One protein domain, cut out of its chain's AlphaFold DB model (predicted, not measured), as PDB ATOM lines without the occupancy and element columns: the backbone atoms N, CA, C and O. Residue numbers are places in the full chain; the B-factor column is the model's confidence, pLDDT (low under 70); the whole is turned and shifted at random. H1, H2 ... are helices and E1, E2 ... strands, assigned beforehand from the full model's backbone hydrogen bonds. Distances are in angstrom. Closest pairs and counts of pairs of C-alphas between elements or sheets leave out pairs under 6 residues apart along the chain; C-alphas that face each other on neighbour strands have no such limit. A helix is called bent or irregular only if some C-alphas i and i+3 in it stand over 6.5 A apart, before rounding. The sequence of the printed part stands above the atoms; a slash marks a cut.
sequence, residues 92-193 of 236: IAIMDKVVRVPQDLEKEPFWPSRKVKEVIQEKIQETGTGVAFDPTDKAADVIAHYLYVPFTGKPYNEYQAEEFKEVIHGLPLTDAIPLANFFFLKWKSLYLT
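This is residues 92 to 193 of the 236 residues of an uncharacterized protein of Arcticibacter pallidicorallinus (UniProt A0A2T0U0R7). A kinked helix, H2, makes the core: H1 folds against it as a helical hairpin, H5 crosses it on one side, and the short H3 and H4 pack on its other side. The small strand hairpin E1 and E2 lies by H2's residues 147 to 152, and the free residues 125 to 131 stick out at the far end. The 102 printed residues include two strands, then five helices; the antiparallel sheet has the order E1 - E2, and the class is mostly helix. The whole is compact, radius of gyration of the C-alphas 13.1 A, and only just elongated, spanning 40 by 27 by 25 A.

Find C-alpha 92 at (185.892, 192.237, 233.298), where E1, residues 92 to 94, begins; E2 holds 97 to 100. H1 runs from 110 to 127, 25.9 A, and H2 from 136 to 152, 23.8 A. H3 is 158 to 163, H4 165 to 169. H5, 173 to 193, runs 30.1 A to C-alpha 193 at (209.256, 205.248, 245.219).

In the sheet, look for N 92 and O 99, 2.9 A apart. The closest C-alphas of E2 and H2 are Val 99 and Phe 151, 6.0 A. H2, the hub, is irregular, with C-alphas 137 and 140 7.6 A apart, and has a kink of 41 degrees near residue 146. H1 touches it at a shallow tilt of 5 degrees, opposite ways, closest at C-alphas 112 and 146, 5.1 A. H5 touches it about perpendicular, 84 degrees, closest at C-alphas 139 and 180, 5.0 A. H3 and H4 touch H2 too, closest at C-alphas 145 and 161, 5.1 A, and 144 and 165, 5.2 A. Every O i to N i+4 pair is within hydrogen-bond range in H1, H3 and H4; H2 has 9 of 13, H5 16 of 17.

The C-alphas of Asp 96 and Gly 130 are farthest apart, 40.6 A. The printed part has no cut, and no link is long. Expect pLDDT under 70 at residues 108, 127 to 133 and 188 to 193.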
ATOM      1  N   ILE A  92     185.682 192.639 234.688       90.44
ATOM      2  CA  ILE A  92     185.892 192.237 233.298       90.44
ATOM      3  C   ILE A  92     185.166 190.923 233.058       90.44
ATOM      4  O   ILE A  92     185.259 190.002 233.872       90.44
ATOM      5  N   ALA A  93     184.450 190.840 231.942       91.00
ATOM      6  CA  ALA A  93     183.909 189.584 231.453       91.00
ATOM      7  C   ALA A  93     185.009 188.833 230.691       91.00
ATOM      8  O   ALA A  93     185.489 189.293 229.660       91.00
ATOM      9  N   ILE A  94     185.429 187.688 231.223       90.31
ATOM     10  CA  ILE A  94     186.340 186.759 230.557       90.31
ATOM     11  C   ILE A  94     185.524 185.508 230.252       90.31
ATOM     12  O   ILE A  94     185.143 184.781 231.172       90.31
ATOM     13  N   MET A  95     185.237 185.259 228.972       88.00
ATOM     14  CA  MET A  95     184.308 184.198 228.559       88.00
ATOM     15  C   MET A  95     182.964 184.332 229.311       88.00
ATOM     16  O   MET A  95     182.401 185.422 229.377       88.00
ATOM     17  N   ASP A  96     182.490 183.261 229.951       88.00
ATOM     18  CA  ASP A  96     181.224 183.231 230.696       88.00
ATOM     19  C   ASP A  96     181.358 183.686 232.161       88.00
ATOM     20  O   ASP A  96     180.442 183.501 232.968       88.00
ATOM     21  N   LYS A  97     182.512 184.240 232.558       91.12
ATOM     22  CA  LYS A  97     182.784 184.631 233.947       91.12
ATOM     23  C   LYS A  97     183.090 186.111 234.073       91.12
ATOM     24  O   LYS A  97     183.954 186.651 233.391       91.12
ATOM     25  N   VAL A  98     182.455 186.745 235.053       92.31
ATOM     26  CA  VAL A  98     182.782 188.112 235.460       92.31
ATOM     27  C   VAL A  98     183.817 188.061 236.576       92.31
ATOM     28  O   VAL A  98     183.564 187.531 237.658       92.31
ATOM     29  N   VAL A  99     184.991 188.622 236.309       91.06
ATOM     30  CA  VAL A  99     186.111 188.690 237.246       91.06
ATOM     31  C   VAL A  99     186.230 190.109 237.780       91.06
ATOM     32  O   VAL A  99     186.208 191.078 237.023       91.06
ATOM     33  N   ARG A 100     186.374 190.249 239.099       88.88
ATOM     34  CA  ARG A 100     186.623 191.549 239.724       88.88
ATOM     35  C   ARG A 100     188.089 191.932 239.568       88.88
ATOM     36  O   ARG A 100     188.970 191.180 239.981       88.88
ATOM     37  N   VAL A 101     188.325 193.129 239.046       85.62
ATOM     38  CA  VAL A 101     189.651 193.735 238.996       85.62
ATOM     39  C   VAL A 101     189.974 194.308 240.376       85.62
ATOM     40  O   VAL A 101     189.207 195.123 240.911       85.62
ATOM     41  N   PRO A 102     191.088 193.904 240.990       81.69
ATOM     42  CA  PRO A 102     191.515 194.464 242.255       81.69
ATOM     43  C   PRO A 102     191.976 195.909 242.108       81.69
ATOM     44  O   PRO A 102     192.669 196.280 241.168       81.69
ATOM     45  N   GLN A 103     191.589 196.733 243.077       80.75
ATOM     46  CA  GLN A 103     191.885 198.168 243.075       80.75
ATOM     47  C   GLN A 103     193.098 198.517 243.952       80.75
ATOM     48  O   GLN A 103     193.713 199.572 243.784       80.75
ATOM     49  N   ASP A 104     193.447 197.632 244.888       79.62
ATOM     50  CA  ASP A 104     194.490 197.840 245.889       79.62
ATOM     51  C   ASP A 104     195.546 196.732 245.791       79.62
ATOM     52  O   ASP A 104     195.424 195.690 246.432       79.62
ATOM     53  N   LEU A 105     196.577 196.977 244.972       75.00
ATOM     54  CA  LEU A 105     197.649 196.015 244.668       75.00
ATOM     55  C   LEU A 105     198.572 195.709 245.860       75.00
ATOM     56  O   LEU A 105     199.418 194.817 245.788       75.00
ATOM     57  N   GLU A 106     198.468 196.459 246.961       70.00
ATOM     58  CA  GLU A 106     199.335 196.274 248.131       70.00
ATOM     59  C   GLU A 106     198.875 195.127 249.038       70.00
ATOM     60  O   GLU A 106     199.690 194.549 249.759       70.00
ATOM     61  N   LYS A 107     197.585 194.769 248.999       71.25
ATOM     62  CA  LYS A 107     196.972 193.766 249.893       71.25
ATOM     63  C   LYS A 107     196.891 192.364 249.288       71.25
ATOM     64  O   LYS A 107     196.140 191.514 249.761       71.25
ATOM     65  N   GLU A 108     197.643 192.123 248.229       69.50
ATOM     66  CA  GLU A 108     197.369 191.039 247.296       69.50
ATOM     67  C   GLU A 108     198.275 189.824 247.428       69.50
ATOM     68  O   GLU A 108     199.368 189.919 247.995       69.50
ATOM     69  N   PRO A 109     197.850 188.662 246.885       71.50
ATOM     70  CA  PRO A 109     198.672 187.465 246.895       71.50
ATOM     71  C   PRO A 109     200.053 187.727 246.283       71.50
ATOM     72  O   PRO A 109     200.210 188.307 245.204       71.50
ATOM     73  N   PHE A 110     201.072 187.259 247.005       75.00
ATOM     74  CA  PHE A 110     202.478 187.534 246.720       75.00
ATOM     75  C   PHE A 110     202.915 187.067 245.323       75.00
ATOM     76  O   PHE A 110     203.670 187.771 244.654       75.00
ATOM     77  N   TRP A 111     202.439 185.901 244.874       78.75
ATOM     78  CA  TRP A 111     202.917 185.257 243.648       78.75
ATOM     79  C   TRP A 111     202.503 185.977 242.352       78.75
ATOM     80  O   TRP A 111     203.413 186.348 241.607       78.75
ATOM     81  N   PRO A 112     201.209 186.282 242.101       82.56
ATOM     82  CA  PRO A 112     200.809 187.091 240.944       82.56
ATOM     83  C   PRO A 112     201.518 188.448 240.905       82.56
ATOM     84  O   PRO A 112     202.072 188.852 239.886       82.56
ATOM     85  N   SER A 113     201.596 189.116 242.060       82.50
ATOM     86  CA  SER A 113     202.268 190.410 242.198       82.50
ATOM     87  C   SER A 113     203.760 190.342 241.879       82.50
ATOM     88  O   SER A 113     204.318 191.271 241.298       82.50
ATOM     89  N   ARG A 114     204.442 189.266 242.290       83.44
ATOM     90  CA  ARG A 114     205.865 189.068 242.010       83.44
ATOM     91  C   ARG A 114     206.104 188.873 240.516       83.44
ATOM     92  O   ARG A 114     206.959 189.562 239.971       83.44
ATOM     93  N   LYS A 115     205.342 187.992 239.863       86.00
ATOM     94  CA  LYS A 115     205.547 187.705 238.439       86.00
ATOM     95  C   LYS A 115     205.251 188.923 237.565       86.00
ATOM     96  O   LYS A 115     206.055 189.260 236.705       86.00
ATOM     97  N   VAL A 116     204.172 189.653 237.850       84.44
ATOM     98  CA  VAL A 116     203.862 190.913 237.156       84.44
ATOM     99  C   VAL A 116     205.005 191.922 237.301       84.44
ATOM    100  O   VAL A 116     205.404 192.534 236.317       84.44
ATOM    101  N   LYS A 117     205.599 192.070 238.493       83.12
ATOM    102  CA  LYS A 117     206.780 192.936 238.669       83.12
ATOM    103  C   LYS A 117     207.968 192.492 237.828       83.12
ATOM    104  O   LYS A 117     208.649 193.356 237.292       83.12
ATOM    105  N   GLU A 118     208.225 191.189 237.747       85.38
ATOM    106  CA  GLU A 118     209.315 190.637 236.937       85.38
ATOM    107  C   GLU A 118     209.106 190.971 235.451       85.38
ATOM    108  O   GLU A 118     210.006 191.538 234.839       85.38
ATOM    109  N   VAL A 119     207.895 190.763 234.919       84.69
ATOM    110  CA  VAL A 119     207.528 191.118 233.531       84.69
ATOM    111  C   VAL A 119     207.697 192.619 233.263       84.69
ATOM    112  O   VAL A 119     208.266 193.030 232.253       84.69
ATOM    113  N   ILE A 120     207.232 193.466 234.187       79.94
ATOM    114  CA  ILE A 120     207.368 194.925 234.070       79.94
ATOM    115  C   ILE A 120     208.843 195.335 234.106       79.94
ATOM    116  O   ILE A 120     209.272 196.200 233.343       79.94
ATOM    117  N   GLN A 121     209.624 194.730 235.000       79.75
ATOM    118  CA  GLN A 121     211.037 195.038 235.168       79.75
ATOM    119  C   GLN A 121     211.854 194.638 233.938       79.75
ATOM    120  O   GLN A 121     212.695 195.426 233.511       79.75
ATOM    121  N   GLU A 122     211.596 193.462 233.369       82.06
ATOM    122  CA  GLU A 122     212.212 192.997 232.124       82.06
ATOM    123  C   GLU A 122     211.981 194.014 231.000       82.06
ATOM    124  O   GLU A 122     212.935 194.538 230.426       82.06
ATOM    125  N   LYS A 123     210.730 194.441 230.794       76.00
ATOM    126  CA  LYS A 123     210.403 195.429 229.759       76.00
ATOM    127  C   LYS A 123     211.050 196.800 230.002       76.00
ATOM    128  O   LYS A 123     211.481 197.466 229.059       76.00
ATOM    129  N   ILE A 124     211.159 197.242 231.259       73.62
ATOM    130  CA  ILE A 124     211.882 198.481 231.607       73.62
ATOM    131  C   ILE A 124     213.375 198.359 231.267       73.62
ATOM    132  O   ILE A 124     213.981 199.339 230.829       73.62
ATOM    133  N   GLN A 125     213.976 197.185 231.472       76.19
ATOM    134  CA  GLN A 125     215.376 196.936 231.127       76.19
ATOM    135  C   GLN A 125     215.594 196.922 229.608       76.19
ATOM    136  O   GLN A 125     216.571 197.506 229.148       76.19
ATOM    137  N   GLU A 126     214.673 196.334 228.843       74.44
ATOM    138  CA  GLU A 126     214.716 196.298 227.373       74.44
ATOM    139  C   GLU A 126     214.584 197.688 226.736       74.44
ATOM    140  O   GLU A 126     215.324 198.031 225.818       74.44
ATOM    141  N   THR A 127     213.646 198.504 227.225       68.19
ATOM    142  CA  THR A 127     213.285 199.782 226.577       68.19
ATOM    143  C   THR A 127     214.197 200.945 227.007       68.19
ATOM    144  O   THR A 127     214.220 202.003 226.378       68.19
ATOM    145  N   GLY A 128     214.976 200.770 228.081       61.00
ATOM    146  CA  GLY A 128     215.779 201.831 228.687       61.00
ATOM    147  C   GLY A 128     214.937 202.821 229.508       61.00
ATOM    148  O   GLY A 128     213.748 203.027 229.284       61.00
ATOM    149  N   THR A 129     215.555 203.472 230.494       56.78
ATOM    150  CA  THR A 129     214.856 204.272 231.523       56.78
ATOM    151  C   THR A 129     214.246 205.599 231.036       56.78
ATOM    152  O   THR A 129     213.677 206.325 231.851       56.78
ATOM    153  N   GLY A 130     214.350 205.928 229.742       53.91
ATOM    154  CA  GLY A 130     213.946 207.222 229.172       53.91
ATOM    155  C   GLY A 130     212.915 207.174 228.040       53.91
ATOM    156  O   GLY A 130     212.433 208.230 227.639       53.91
ATOM    157  N   VAL A 131     212.562 205.993 227.526       56.72
ATOM    158  CA  VAL A 131     211.546 205.853 226.471       56.72
ATOM    159  C   VAL A 131     210.167 205.727 227.118       56.72
ATOM    160  O   VAL A 131     210.022 205.115 228.181       56.72
ATOM    161  N   ALA A 132     209.149 206.343 226.507       61.22
ATOM    162  CA  ALA A 132     207.763 206.181 226.931       61.22
ATOM    163  C   ALA A 132     207.420 204.684 226.924       61.22
ATOM    164  O   ALA A 132     207.466 204.030 225.888       61.22
ATOM    165  N   PHE A 133     207.169 204.141 228.112       65.00
ATOM    166  CA  PHE A 133     206.883 202.727 228.299       65.00
ATOM    167  C   PHE A 133     205.569 202.387 227.595       65.00
ATOM    168  O   PHE A 133     204.541 202.954 227.965       65.00
ATOM    169  N   ASP A 134     205.616 201.482 226.618       73.06
ATOM    170  CA  ASP A 134     204.431 200.964 225.942       73.06
ATOM    171  C   ASP A 134     203.952 199.677 226.645       73.06
ATOM    172  O   ASP A 134     204.609 198.635 226.556       73.06
ATOM    173  N   PRO A 135     202.835 199.740 227.385       71.19
ATOM    174  CA  PRO A 135     202.304 198.620 228.157       71.19
ATOM    175  C   PRO A 135     201.654 197.532 227.305       71.19
ATOM    176  O   PRO A 135     201.388 196.439 227.806       71.19
ATOM    177  N   THR A 136     201.379 197.812 226.034       78.94
ATOM    178  CA  THR A 136     200.535 196.940 225.217       78.94
ATOM    179  C   THR A 136     201.203 195.612 224.867       78.94
ATOM    180  O   THR A 136     200.550 194.578 224.964       78.94
ATOM    181  N   ASP A 137     202.514 195.602 224.600       78.94
ATOM    182  CA  ASP A 137     203.273 194.383 224.253       78.94
ATOM    183  C   ASP A 137     203.246 193.315 225.359       78.94
ATOM    184  O   ASP A 137     203.403 192.126 225.103       78.94
ATOM    185  N   LYS A 138     203.088 193.744 226.615       87.12
ATOM    186  CA  LYS A 138     203.100 192.879 227.802       87.12
ATOM    187  C   LYS A 138     201.736 192.842 228.494       87.12
ATOM    188  O   LYS A 138     201.623 192.322 229.605       87.12
ATOM    189  N   ALA A 139     200.699 193.376 227.848       89.06
ATOM    190  CA  ALA A 139     199.350 193.418 228.396       89.06
ATOM    191  C   ALA A 139     198.819 192.006 228.672       89.06
ATOM    192  O   ALA A 139     198.359 191.740 229.782       89.06
ATOM    193  N   ALA A 140     198.954 191.089 227.708       91.56
ATOM    194  CA  ALA A 140     198.512 189.704 227.868       91.56
ATOM    195  C   ALA A 140     199.226 189.016 229.042       91.56
ATOM    196  O   ALA A 140     198.571 188.414 229.889       91.56
ATOM    197  N   ASP A 141     200.548 189.192 229.145       91.25
ATOM    198  CA  ASP A 141     201.373 188.623 230.213       91.25
ATOM    199  C   ASP A 141     200.911 189.079 231.597       91.25
ATOM    200  O   ASP A 141     200.655 188.269 232.492       91.25
ATOM    201  N   VAL A 142     200.783 190.394 231.770       90.62
ATOM    202  CA  VAL A 142     200.411 190.989 233.051       90.62
ATOM    203  C   VAL A 142     199.005 190.564 233.458       90.62
ATOM    204  O   VAL A 142     198.802 190.141 234.597       90.62
ATOM    205  N   ILE A 143     198.047 190.632 232.535       92.56
ATOM    206  CA  ILE A 143     196.653 190.287 232.816       92.56
ATOM    207  C   ILE A 143     196.520 188.792 233.112       92.56
ATOM    208  O   ILE A 143     195.831 188.432 234.066       92.56
ATOM    209  N   ALA A 144     197.194 187.918 232.359       93.75
ATOM    210  CA  ALA A 144     197.080 186.475 232.531       93.75
ATOM    211  C   ALA A 144     197.617 186.016 233.891       93.75
ATOM    212  O   ALA A 144     196.894 185.373 234.654       93.75
ATOM    213  N   HIS A 145     198.839 186.422 234.259       91.12
ATOM    214  CA  HIS A 145     199.419 186.079 235.563       91.12
ATOM    215  C   HIS A 145     198.577 186.564 236.733       91.12
ATOM    216  O   HIS A 145     198.544 185.939 237.798       91.12
ATOM    217  N   TYR A 146     197.895 187.677 236.533       89.12
ATOM    218  CA  TYR A 146     197.205 188.345 237.600       89.12
ATOM    219  C   TYR A 146     195.748 187.887 237.755       89.12
ATOM    220  O   TYR A 146     195.301 187.600 238.867       89.12
ATOM    221  N   LEU A 147     195.015 187.737 236.651       91.31
ATOM    222  CA  LEU A 147     193.621 187.293 236.659       91.31
ATOM    223  C   LEU A 147     193.459 185.770 236.690       91.31
ATOM    224  O   LEU A 147     192.350 185.311 236.955       91.31
ATOM    225  N   TYR A 148     194.528 184.983 236.522       92.75
ATOM    226  CA  TYR A 148     194.459 183.519 236.580       92.75
ATOM    227  C   TYR A 148     193.774 182.996 237.853       92.75
ATOM    228  O   TYR A 148     192.820 182.220 237.779       92.75
ATOM    229  N   VAL A 149     194.232 183.433 239.032       90.62
ATOM    230  CA  VAL A 149     193.676 182.976 240.319       90.62
ATOM    231  C   VAL A 149     192.228 183.454 240.504       90.62
ATOM    232  O   VAL A 149     191.373 182.608 240.770       90.62
ATOM    233  N   PRO A 150     191.899 184.750 240.309       89.06
ATOM    234  CA  PRO A 150     190.515 185.224 240.335       89.06
ATOM    235  C   PRO A 150     189.568 184.504 239.363       89.06
ATOM    236  O   PRO A 150     188.412 184.266 239.702       89.06
ATOM    237  N   PHE A 151     190.038 184.147 238.166       91.25
ATOM    238  CA  PHE A 151     189.222 183.509 237.131       91.25
ATOM    239  C   PHE A 151     188.994 182.009 237.384       91.25
ATOM    240  O   PHE A 151     187.879 181.486 237.236       91.25
ATOM    241  N   THR A 152     190.058 181.292 237.752       91.38
ATOM    242  CA  THR A 152     190.022 179.831 237.918       91.38
ATOM    243  C   THR A 152     189.615 179.388 239.318       91.38
ATOM    244  O   THR A 152     189.122 178.272 239.470       91.38
ATOM    245  N   GLY A 153     189.841 180.222 240.338       89.38
ATOM    246  CA  GLY A 153     189.725 179.843 241.748       89.38
ATOM    247  C   GLY A 153     190.793 178.843 242.212       89.38
ATOM    248  O   GLY A 153     190.696 178.312 243.317       89.38
ATOM    249  N   LYS A 154     191.800 178.552 241.375       90.75
ATOM    250  CA  LYS A 154     192.878 177.596 241.658       90.75
ATOM    251  C   LYS A 154     194.089 178.303 242.282       90.75
ATOM    252  O   LYS A 154     194.264 179.506 242.081       90.75
ATOM    253  N   PRO A 155     194.953 177.578 243.021       89.00
ATOM    254  CA  PRO A 155     196.231 178.132 243.457       89.00
ATOM    255  C   PRO A 155     197.067 178.577 242.253       89.00
ATOM    256  O   PRO A 155     196.999 177.975 241.182       89.00
ATOM    257  N   TYR A 156     197.862 179.632 242.443       91.06
ATOM    258  CA  TYR A 156     198.708 180.176 241.384       91.06
ATOM    259  C   TYR A 156     199.686 179.119 240.855       91.06
ATOM    260  O   TYR A 156     200.418 178.500 241.629       91.06
ATOM    261  N   ASN A 157     199.718 178.962 239.535       91.88
ATOM    262  CA  ASN A 157     200.675 178.137 238.814       91.88
ATOM    263  C   ASN A 157     201.140 178.924 237.587       91.88
ATOM    264  O   ASN A 157     200.318 179.363 236.788       91.88
ATOM    265  N   GLU A 158     202.450 179.113 237.460       90.25
ATOM    266  CA  GLU A 158     203.044 179.932 236.405       90.25
ATOM    267  C   GLU A 158     202.792 179.368 235.004       90.25
ATOM    268  O   GLU A 158     202.399 180.124 234.125       90.25
ATOM    269  N   TYR A 159     202.919 178.053 234.816       92.69
ATOM    270  CA  TYR A 159     202.679 177.400 233.524       92.69
ATOM    271  C   TYR A 159     201.211 177.504 233.099       92.69
ATOM    272  O   TYR A 159     200.912 177.799 231.949       92.69
ATOM    273  N   GLN A 160     200.282 177.339 234.042       93.31
ATOM    274  CA  GLN A 160     198.848 177.466 233.749       93.31
ATOM    275  C   GLN A 160     198.437 178.921 233.508       93.31
ATOM    276  O   GLN A 160     197.529 179.188 232.727       93.31
ATOM    277  N   ALA A 161     199.097 179.868 234.174       91.19
ATOM    278  CA  ALA A 161     198.914 181.285 233.896       91.19
ATOM    279  C   ALA A 161     199.482 181.678 232.522       91.19
ATOM    280  O   ALA A 161     198.929 182.562 231.875       91.19
ATOM    281  N   GLU A 162     200.544 181.013 232.065       91.56
ATOM    282  CA  GLU A 162     201.097 181.183 230.722       91.56
ATOM    283  C   GLU A 162     200.116 180.690 229.650       91.56
ATOM    284  O   GLU A 162     199.796 181.427 228.725       91.56
ATOM    285  N   GLU A 163     199.551 179.493 229.826       93.81
ATOM    286  CA  GLU A 163     198.493 178.959 228.950       93.81
ATOM    287  C   GLU A 163     197.248 179.862 228.949       93.81
ATOM    288  O   GLU A 163     196.588 180.051 227.929       93.81
ATOM    289  N   PHE A 164     196.944 180.494 230.087       94.12
ATOM    290  CA  PHE A 164     195.815 181.411 230.207       94.12
ATOM    291  C   PHE A 164     195.952 182.672 229.337       94.12
ATOM    292  O   PHE A 164     194.946 183.332 229.071       94.12
ATOM    293  N   LYS A 165     197.148 182.990 228.820       94.06
ATOM    294  CA  LYS A 165     197.343 184.099 227.868       94.06
ATOM    295  C   LYS A 165     196.507 183.942 226.608       94.06
ATOM    296  O   LYS A 165     195.995 184.938 226.109       94.06
ATOM    297  N   GLU A 166     196.298 182.715 226.132       93.00
ATOM    298  CA  GLU A 166     195.463 182.464 224.952       93.00
ATOM    299  C   GLU A 166     194.013 182.906 225.177       93.00
ATOM    300  O   GLU A 166     193.381 183.466 224.283       93.00
ATOM    301  N   VAL A 167     193.505 182.740 226.401       93.75
ATOM    302  CA  VAL A 167     192.174 183.230 226.785       93.75
ATOM    303  C   VAL A 167     192.163 184.757 226.845       93.75
ATOM    304  O   VAL A 167     191.229 185.394 226.360       93.75
ATOM    305  N   ILE A 168     193.220 185.358 227.397       94.56
ATOM    306  CA  ILE A 168     193.372 186.817 227.479       94.56
ATOM    307  C   ILE A 168     193.513 187.459 226.090       94.56
ATOM    308  O   ILE A 168     193.018 188.565 225.888       94.56
ATOM    309  N   HIS A 169     194.096 186.772 225.107       94.25
ATOM    310  CA  HIS A 169     194.126 187.239 223.717       94.25
ATOM    311  C   HIS A 169     192.730 187.406 223.112       94.25
ATOM    312  O   HIS A 169     192.568 188.225 222.211       94.25
ATOM    313  N   GLY A 170     191.731 186.674 223.608       92.69
ATOM    314  CA  GLY A 170     190.337 186.825 223.199       92.69
ATOM    315  C   GLY A 170     189.629 188.040 223.804       92.69
ATOM    316  O   GLY A 170     188.496 188.316 223.418       92.69
ATOM    317  N   LEU A 171     190.250 188.765 224.743       93.06
ATOM    318  CA  LEU A 171     189.611 189.921 225.369       93.06
ATOM    319  C   LEU A 171     189.508 191.115 224.416       93.06
ATOM    320  O   LEU A 171     190.449 191.353 223.654       93.06
ATOM    321  N   PRO A 172     188.425 191.909 224.511       91.94
ATOM    322  CA  PRO A 172     188.313 193.172 223.799       91.94
ATOM    323  C   PRO A 172     189.469 194.109 224.137       91.94
ATOM    324  O   PRO A 172     189.872 194.247 225.298       91.94
ATOM    325  N   LEU A 173     189.961 194.807 223.119       90.12
ATOM    326  CA  LEU A 173     191.057 195.759 223.241       90.12
ATOM    327  C   LEU A 173     190.761 196.839 224.287       90.12
ATOM    328  O   LEU A 173     191.618 197.190 225.098       90.12
ATOM    329  N   THR A 174     189.520 197.323 224.297       88.75
ATOM    330  CA  THR A 174     189.053 198.391 225.187       88.75
ATOM    331  C   THR A 174     189.008 197.998 226.656       88.75
ATOM    332  O   THR A 174     189.001 198.878 227.506       88.75
ATOM    333  N   ASP A 175     189.004 196.703 226.966       89.50
ATOM    334  CA  ASP A 175     188.991 196.217 228.347       89.50
ATOM    335  C   ASP A 175     190.398 195.813 228.787       89.50
ATOM    336  O   ASP A 175     190.846 196.142 229.890       89.50
ATOM    337  N   ALA A 176     191.117 195.117 227.903       90.81
ATOM    338  CA  ALA A 176     192.448 194.609 228.188       90.81
ATOM    339  C   ALA A 176     193.455 195.742 228.424       90.81
ATOM    340  O   ALA A 176     194.260 195.689 229.353       90.81
ATOM    341  N   ILE A 177     193.414 196.793 227.610       88.88
ATOM    342  CA  ILE A 177     194.460 197.815 227.623       88.88
ATOM    343  C   ILE A 177     194.379 198.748 228.830       88.88
ATOM    344  O   ILE A 177     195.402 198.894 229.504       88.88
ATOM    345  N   PRO A 178     193.221 199.339 229.180       88.44
ATOM    346  CA  PRO A 178     193.128 200.148 230.394       88.44
ATOM    347  C   PRO A 178     193.482 199.338 231.645       88.44
ATOM    348  O   PRO A 178     194.099 199.853 232.580       88.44
ATOM    349  N   LEU A 179     193.153 198.040 231.646       89.06
ATOM    350  CA  LEU A 179     193.536 197.140 232.724       89.06
ATOM    351  C   LEU A 179     195.057 196.952 232.806       89.06
ATOM    352  O   LEU A 179     195.641 197.095 233.883       89.06
ATOM    353  N   ALA A 180     195.707 196.633 231.687       88.69
ATOM    354  CA  ALA A 180     197.157 196.527 231.624       88.69
ATOM    355  C   ALA A 180     197.804 197.833 232.109       88.69
ATOM    356  O   ALA A 180     198.618 197.810 233.038       88.69
ATOM    357  N   ASN A 181     197.376 198.974 231.561       86.00
ATOM    358  CA  ASN A 181     197.843 200.310 231.938       86.00
ATOM    359  C   ASN A 181     197.766 200.552 233.438       86.00
ATOM    360  O   ASN A 181     198.728 201.044 234.030       86.00
ATOM    361  N   PHE A 182     196.656 200.179 234.070       86.19
ATOM    362  CA  PHE A 182     196.498 200.302 235.510       86.19
ATOM    363  C   PHE A 182     197.591 199.556 236.281       86.19
ATOM    364  O   PHE A 182     198.227 200.151 237.157       86.19
ATOM    365  N   PHE A 183     197.869 198.298 235.927       84.06
ATOM    366  CA  PHE A 183     198.952 197.543 236.555       84.06
ATOM    367  C   PHE A 183     200.306 198.206 236.314       84.06
ATOM    368  O   PHE A 183     201.066 198.408 237.263       84.06
ATOM    369  N   PHE A 184     200.602 198.613 235.081       81.00
ATOM    370  CA  PHE A 184     201.872 199.259 234.760       81.00
ATOM    371  C   PHE A 184     202.070 200.580 235.513       81.00
ATOM    372  O   PHE A 184     203.126 200.787 236.113       81.00
ATOM    373  N   LEU A 185     201.066 201.459 235.555       79.56
ATOM    374  CA  LEU A 185     201.133 202.745 236.258       79.56
ATOM    375  C   LEU A 185     201.286 202.557 237.773       79.56
ATOM    376  O   LEU A 185     202.147 203.187 238.404       79.56
ATOM    377  N   LYS A 186     200.499 201.654 238.365       79.19
ATOM    378  CA  LYS A 186     200.583 201.353 239.797       79.19
ATOM    379  C   LYS A 186     201.935 200.742 240.160       79.19
ATOM    380  O   LYS A 186     202.588 201.227 241.080       79.19
ATOM    381  N   TRP A 187     202.426 199.756 239.417       74.31
ATOM    382  CA  TRP A 187     203.712 199.129 239.727       74.31
ATOM    383  C   TRP A 187     204.916 200.027 239.425       74.31
ATOM    384  O   TRP A 187     205.878 200.018 240.196       74.31
ATOM    385  N   LYS A 188     204.860 200.872 238.385       69.44
ATOM    386  CA  LYS A 188     205.898 201.878 238.109       69.44
ATOM    387  C   LYS A 188     206.045 202.865 239.267       69.44
ATOM    388  O   LYS A 188     207.168 203.145 239.689       69.44
ATOM    389  N   SER A 189     204.936 203.366 239.818       65.88
ATOM    390  CA  SER A 189     204.977 204.280 240.972       65.88
ATOM    391  C   SER A 189     205.533 203.607 242.235       65.88
ATOM    392  O   SER A 189     206.346 204.205 242.948       65.88
ATOM    393  N   LEU A 190     205.205 202.331 242.458       60.53
ATOM    394  CA  LEU A 190     205.771 201.534 243.548       60.53
ATOM    395  C   LEU A 190     207.277 201.289 243.366       60.53
ATOM    396  O   LEU A 190     208.035 201.372 244.334       60.53
ATOM    397  N   TYR A 191     207.737 201.043 242.137       57.53
ATOM    398  CA  TYR A 191     209.155 200.842 241.833       57.53
ATOM    399  C   TYR A 191     209.976 202.128 242.014       57.53
ATOM    400  O   TYR A 191     210.991 202.120 242.718       57.53
ATOM    401  N   LEU A 192     209.512 203.253 241.457       56.84
ATOM    402  CA  LEU A 192     210.199 204.549 241.550       56.84
ATOM    403  C   LEU A 192     210.311 205.044 242.999       56.84
ATOM    404  O   LEU A 192     211.374 205.512 243.419       56.84
ATOM    405  N   THR A 193     209.252 204.875 243.795       55.28
ATOM    406  CA  THR A 193     209.256 205.248 245.219       55.28
ATOM    407  C   THR A 193     210.290 204.436 246.001       55.28
ATOM    408  O   THR A 193     211.078 204.985 246.778       55.28
TER     409      THR A 193